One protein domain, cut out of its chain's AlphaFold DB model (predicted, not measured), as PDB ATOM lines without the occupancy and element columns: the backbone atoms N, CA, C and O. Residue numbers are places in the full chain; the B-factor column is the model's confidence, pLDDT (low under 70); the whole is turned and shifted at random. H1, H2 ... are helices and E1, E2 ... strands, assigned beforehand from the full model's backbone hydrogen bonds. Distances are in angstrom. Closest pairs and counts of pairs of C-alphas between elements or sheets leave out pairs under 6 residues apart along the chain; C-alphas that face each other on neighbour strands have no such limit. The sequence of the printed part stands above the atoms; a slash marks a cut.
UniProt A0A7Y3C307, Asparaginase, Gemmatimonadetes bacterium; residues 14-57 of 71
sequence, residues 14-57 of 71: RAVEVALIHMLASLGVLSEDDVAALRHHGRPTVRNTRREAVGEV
ATOM      1  N   ARG A  14      86.649 -39.467 125.661       82.94
ATOM      2  CA  ARG A  14      88.107 -39.346 125.836       82.94
ATOM      3  C   ARG A  14      88.883 -39.092 124.536       82.94
ATOM      4  O   ARG A  14      89.889 -38.408 124.577       82.94
ATOM      5  N   ALA A  15      88.443 -39.624 123.395       86.69
ATOM      6  CA  ALA A  15      89.088 -39.381 122.104       86.69
ATOM      7  C   ALA A  15      88.754 -37.981 121.566       86.69
ATOM      8  O   ALA A  15      89.619 -37.313 121.005       86.69
ATOM      9  N   VAL A  16      87.517 -37.521 121.785       90.44
ATOM     10  CA  VAL A  16      87.066 -36.177 121.392       90.44
ATOM     11  C   VAL A  16      87.846 -35.095 122.133       90.44
ATOM     12  O   VAL A  16      88.361 -34.178 121.500       90.44
ATOM     13  N   GLU A  17      87.970 -35.219 123.456       92.50
ATOM     14  CA  GLU A  17      88.687 -34.247 124.292       92.50
ATOM     15  C   GLU A  17      90.175 -34.157 123.905       92.50
ATOM     16  O   GLU A  17      90.694 -33.056 123.721       92.50
ATOM     17  N   VAL A  18      90.833 -35.299 123.668       93.75
ATOM     18  CA  VAL A  18      92.231 -35.357 123.201       93.75
ATOM     19  C   VAL A  18      92.404 -34.663 121.849       93.75
ATOM     20  O   VAL A  18      93.304 -33.837 121.694       93.75
ATOM     21  N   ALA A  19      91.542 -34.970 120.874       92.69
ATOM     22  CA  ALA A  19      91.627 -34.390 119.536       92.69
ATOM     23  C   ALA A  19      91.364 -32.874 119.543       92.69
ATOM     24  O   ALA A  19      92.069 -32.132 118.861       92.69
ATOM     25  N   LEU A  20      90.393 -32.409 120.334       92.62
ATOM     26  CA  LEU A  20      90.053 -30.990 120.449       92.62
ATOM     27  C   LEU A  20      91.183 -30.179 121.090       92.62
ATOM     28  O   LEU A  20      91.565 -29.144 120.550       92.62
ATOM     29  N   ILE A  21      91.730 -30.648 122.217       94.50
ATOM     30  CA  ILE A  21      92.829 -29.957 122.908       94.50
ATOM     31  C   ILE A  21      94.053 -29.887 122.000       94.50
ATOM     32  O   ILE A  21      94.657 -28.825 121.874       94.50
ATOM     33  N   HIS A  22      94.391 -30.994 121.332       94.12
ATOM     34  CA  HIS A  22      95.510 -31.011 120.399       94.12
ATOM     35  C   HIS A  22      95.296 -30.034 119.236       94.12
ATOM     36  O   HIS A  22      96.173 -29.220 118.969       94.12
ATOM     37  N   MET A  23      94.108 -30.031 118.618       92.88
ATOM     38  CA  MET A  23      93.772 -29.095 117.542       92.88
ATOM     39  C   MET A  23      93.911 -27.635 117.981       92.88
ATOM     40  O   MET A  23      94.558 -26.848 117.298       92.88
ATOM     41  N   LEU A  24      93.329 -27.262 119.121       92.75
ATOM     42  CA  LEU A  24      93.378 -25.886 119.612       92.75
ATOM     43  C   LEU A  24      94.801 -25.436 119.968       92.75
ATOM     44  O   LEU A  24      95.156 -24.290 119.696       92.75
ATOM     45  N   ALA A  25      95.618 -26.329 120.533       93.12
ATOM     46  CA  ALA A  25      97.027 -26.058 120.797       93.12
ATOM     47  C   ALA A  25      97.818 -25.863 119.492       93.12
ATOM     48  O   ALA A  25      98.545 -24.884 119.358       93.12
ATOM     49  N   SER A  26      97.627 -26.731 118.492       91.44
ATOM     50  CA  SER A  26      98.286 -26.607 117.183       91.44
ATOM     51  C   SER A  26      97.883 -25.340 116.422       91.44
ATOM     52  O   SER A  26      98.680 -24.807 115.658       91.44
ATOM     53  N   LEU A  27      96.660 -24.844 116.632       90.12
ATOM     54  CA  LEU A  27      96.192 -23.571 116.073       90.12
ATOM     55  C   LEU A  27      96.674 -22.343 116.871       90.12
ATOM     56  O   LEU A  27      96.343 -21.219 116.499       90.12
ATOM     57  N   GLY A  28      97.408 -22.534 117.974       90.75
ATOM     58  CA  GLY A  28      97.877 -21.450 118.845       90.75
ATOM     59  C   GLY A  28      96.773 -20.781 119.670       90.75
ATOM     60  O   GLY A  28      96.962 -19.672 120.159       90.75
ATOM     61  N   VAL A  29      95.608 -21.424 119.812       93.00
ATOM     62  CA  VAL A  29      94.476 -20.898 120.596       93.00
ATOM     63  C   VAL A  29      94.660 -21.163 122.092       93.00
ATOM     64  O   VAL A  29      94.229 -20.352 122.906       93.00
ATOM     65  N   LEU A  30      95.279 -22.291 122.453       93.94
ATOM     66  CA  LEU A  30      95.638 -22.619 123.836       93.94
ATOM     67  C   LEU A  30      97.114 -22.317 124.079       93.94
ATOM     68  O   LEU A  30      97.962 -22.699 123.270       93.94
ATOM     69  N   SER A  31      97.409 -21.685 125.213       94.94
ATOM     70  CA  SER A  31      98.779 -21.537 125.705       94.94
ATOM     71  C   SER A  31      99.312 -22.854 126.283       94.94
ATOM     72  O   SER A  31      98.559 -23.798 126.537       94.94
ATOM     73  N   GLU A  32     100.621 -22.923 126.534       93.44
ATOM     74  CA  GLU A  32     101.224 -24.077 127.215       93.44
ATOM     75  C   GLU A  32     100.631 -24.298 128.616       93.44
ATOM     76  O   GLU A  32     100.401 -25.446 129.004       93.44
ATOM     77  N   ASP A  33     100.306 -23.219 129.333       96.56
ATOM     78  CA  ASP A  33      99.676 -23.274 130.655       96.56
ATOM     79  C   ASP A  33      98.245 -23.827 130.581       96.56
ATOM     80  O   ASP A  33      97.862 -24.672 131.398       96.56
ATOM     81  N   ASP A  34      97.466 -23.438 129.565       96.25
ATOM     82  CA  ASP A  34      96.125 -23.992 129.336       96.25
ATOM     83  C   ASP A  34      96.195 -25.493 129.034       96.25
ATOM     84  O   ASP A  34      95.441 -26.299 129.587       96.25
ATOM     85  N   VAL A  35      97.139 -25.896 128.176       94.12
ATOM     86  CA  VAL A  35      97.379 -27.310 127.861       94.12
ATOM     87  C   VAL A  35      97.810 -28.071 129.115       94.12
ATOM     88  O   VAL A  35      97.357 -29.200 129.329       94.12
ATOM     89  N   ALA A  36      98.640 -27.463 129.967       94.06
ATOM     90  CA  ALA A  36      99.072 -28.040 131.233       94.06
ATOM     91  C   ALA A  36      97.895 -28.248 132.204       94.06
ATOM     92  O   ALA A  36      97.760 -29.331 132.783       94.06
ATOM     93  N   ALA A  37      97.007 -27.259 132.329       95.75
ATOM     94  CA  ALA A  37      95.796 -27.350 133.144       95.75
ATOM     95  C   ALA A  37      94.827 -28.433 132.633       95.75
ATOM     96  O   ALA A  37      94.151 -29.100 133.417       95.75
ATOM     97  N   LEU A  38      94.803 -28.666 131.318       95.06
ATOM     98  CA  LEU A  38      93.924 -29.634 130.658       95.06
ATOM     99  C   LEU A  38      94.546 -31.029 130.468       95.06
ATOM    100  O   LEU A  38      93.938 -31.886 129.820       95.06
ATOM    101  N   ARG A  39      95.722 -31.323 131.044       90.06
ATOM    102  CA  ARG A  39      96.449 -32.596 130.819       90.06
ATOM    103  C   ARG A  39      95.615 -33.850 131.068       90.06
ATOM    104  O   ARG A  39      95.766 -34.826 130.337       90.06
ATOM    105  N   HIS A  40      94.716 -33.828 132.053       91.62
ATOM    106  CA  HIS A  40      93.833 -34.962 132.352       91.62
ATOM    107  C   HIS A  40      92.850 -35.291 131.218       91.62
ATOM    108  O   HIS A  40      92.466 -36.450 131.071       91.62
ATOM    109  N   HIS A  41      92.493 -34.297 130.403       93.00
ATOM    110  CA  HIS A  41      91.631 -34.431 129.229       93.00
ATOM    111  C   HIS A  41      92.437 -34.651 127.942       93.00
ATOM    112  O   HIS A  41      92.003 -35.386 127.060       93.00
ATOM    113  N   GLY A  42      93.627 -34.048 127.840       91.38
ATOM    114  CA  GLY A  42      94.482 -34.131 126.650       91.38
ATOM    115  C   GLY A  42      95.325 -35.405 126.555       91.38
ATOM    116  O   GLY A  42      95.744 -35.776 125.461       91.38
ATOM    117  N   ARG A  43      95.595 -36.073 127.685       91.50
ATOM    118  CA  ARG A  43      96.345 -37.342 127.761       91.50
ATOM    119  C   ARG A  43      95.780 -38.261 128.856       91.50
ATOM    120  O   ARG A  43      96.465 -38.554 129.838       91.50
ATOM    121  N   PRO A  44      94.514 -38.698 128.748       92.31
ATOM    122  CA  PRO A  44      93.904 -39.526 129.775       92.31
ATOM    123  C   PRO A  44      94.575 -40.903 129.827       92.31
ATOM    124  O   PRO A  44      94.748 -41.580 128.807       92.31
ATOM    125  N   THR A  45      94.912 -41.348 131.039       93.44
ATOM    126  CA  THR A  45      95.437 -42.696 131.289       93.44
ATOM    127  C   THR A  45      94.369 -43.744 130.991       93.44
ATOM    128  O   THR A  45      93.254 -43.693 131.516       93.44
ATOM    129  N   VAL A  46      94.723 -44.745 130.191       92.00
ATOM    130  CA  VAL A  46      93.890 -45.922 129.953       92.00
ATOM    131  C   VAL A  46      94.115 -46.902 131.095       92.00
ATOM    132  O   VAL A  46      95.249 -47.281 131.389       92.00
ATOM    133  N   ARG A  47      93.023 -47.313 131.743       94.75
ATOM    134  CA  ARG A  47      93.043 -48.321 132.803       94.75
ATOM    135  C   ARG A  47      92.332 -49.590 132.357       94.75
ATOM    136  O   ARG A  47      91.298 -49.511 131.694       94.75
ATOM    137  N   ASN A  48      92.877 -50.743 132.731       95.00
ATOM    138  CA  ASN A  48      92.192 -52.023 132.552       95.00
ATOM    139  C   ASN A  48      91.053 -52.191 133.582       95.00
ATOM    140  O   ASN A  48      90.833 -51.340 134.448       95.00
ATOM    141  N   THR A  49      90.329 -53.312 133.520       95.62
ATOM    142  CA  THR A  49      89.235 -53.628 134.460       95.62
ATOM    143  C   THR A  49      89.700 -53.761 135.915       95.62
ATOM    144  O   THR A  49      88.913 -53.535 136.830       95.62
ATOM    145  N   ARG A  50      90.991 -54.046 136.141       96.56
ATOM    146  CA  ARG A  50      91.654 -54.052 137.457       96.56
ATOM    147  C   ARG A  50      92.120 -52.665 137.915       96.56
ATOM    148  O   ARG A  50      92.711 -52.541 138.982       96.56
ATOM    149  N   ARG A  51      91.819 -51.614 137.145       96.00
ATOM    150  CA  ARG A  51      92.226 -50.215 137.366       96.00
ATOM    151  C   ARG A  51      93.730 -49.957 137.244       96.00
ATOM    152  O   ARG A  51      94.180 -48.864 137.590       96.00
ATOM    153  N   GLU A  52      94.501 -50.893 136.710       97.62
ATOM    154  CA  GLU A  52      95.929 -50.711 136.446       97.62
ATOM    155  C   GLU A  52      96.117 -49.849 135.196       97.62
ATOM    156  O   GLU A  52      95.352 -49.968 134.235       97.62
ATOM    157  N   ALA A  53      97.117 -48.967 135.210       96.62
ATOM    158  CA  ALA A  53      97.458 -48.154 134.049       96.62
ATOM    159  C   ALA A  53      98.093 -49.037 132.966       96.62
ATOM    160  O   ALA A  53      99.108 -49.681 133.212       96.62
ATOM    161  N   VAL A  54      97.494 -49.051 131.776       96.75
ATOM    162  CA  VAL A  54      97.948 -49.864 130.631       96.75
ATOM    163  C   VAL A  54      98.344 -49.024 129.418       96.75
ATOM    164  O   VAL A  54      98.745 -49.564 128.394       96.75
ATOM    165  N   GLY A  55      98.233 -47.699 129.513       94.56
ATOM    166  CA  GLY A  55      98.626 -46.780 128.451       94.56
ATOM    167  C   GLY A  55      98.002 -45.402 128.622       94.56
ATOM    168  O   GLY A  55      97.464 -45.068 129.678       94.56
ATOM    169  N   GLU A  56      98.040 -44.612 127.557       93.81
ATOM    170  CA  GLU A  56      97.414 -43.294 127.482       93.81
ATOM    171  C   GLU A  56      96.853 -43.049 126.082       93.81
ATOM    172  O   GLU A  56      97.367 -43.577 125.093       93.81
ATOM    173  N   VAL A  57      95.784 -42.261 126.003       91.62
ATOM    174  CA  VAL A  57      95.254 -41.802 124.716       91.62
ATOM    175  C   VAL A  57      96.100 -40.622 124.248       91.62
ATOM    176  O   VAL A  57      96.333 -39.684 125.010       91.62
TER     177      VAL A  57
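AT A GLANCE: This is residues 14 to 57 of the 71 residues of the protein "Asparaginase" of Gemmatimonadetes bacterium (UniProt A0A7Y3C307). This is a rod in two parts: three helices, H1 to H3, hold one end, and a small hairpin of two strands, E1 and E2, makes the other end. H1 runs along the rod, the chain turns and H2 folds back, and H3, the element nearest to the mean of the C-alphas, packs on H1. The printed part has 44 residues with three named helices and two named strands, in the order H1, H2, H3, E1, E2; the sheet E1 - E2 is antiparallel and the class is mixed, helices and strands. The whole is loose, with a radius of gyration of the C-alphas of 11.9 A and spans of 38 by 18 by 10 A.

HOW THE PARTS SIT: Begin with H1, residues 14 to 26, and go on to H2, residues 32 to 37: they form a helical hairpin, at a shallow tilt of 23 degrees, opposite ways. They only just touch, with 3 pairs of C-alphas within 8 A, H1 with residues 21 to 25 alone; the closest C-alphas, of Ala 25 and Val 35, are 7.2 A apart. Next look at H3, residues 39 to 42, which touches H1; their closest C-alphas, of Val 18 and Gly 42, are 4.3 A apart. H2 and H3 are close but not clearly touching, their closest C-alphas, of Val 35 and Gly 42, 7.5 A apart. In H1 and H2 every O i to N i+4 pair is within hydrogen-bond range; H3 is too short for such a pair. Then find the hairpin of E1, residues 45 to 47, and E2, residues 53 to 56, antiparallel at 142 degrees, with N 46 and O 55 at 2.8 A. Both strands are apart from H1 and H2.

IN THESE COORDINATES: Find C-alpha 14 at (88.107, -39.346, 125.836); from there H1 runs 18.5 A to C-alpha 26 at (98.286, -26.607, 117.183). H2 covers 8.7 A, H3 4.9 A and E1 6.3 A, and E2 runs 8.2 A to C-alpha 56 at (97.414, -43.294, 127.482).

THE WHOLE: Look to Gly 28 and Arg 50 for the two C-alphas farthest apart, 38.1 A. The printed part has no cut, the four links are tight, and no printed residue is under 70 in pLDDT.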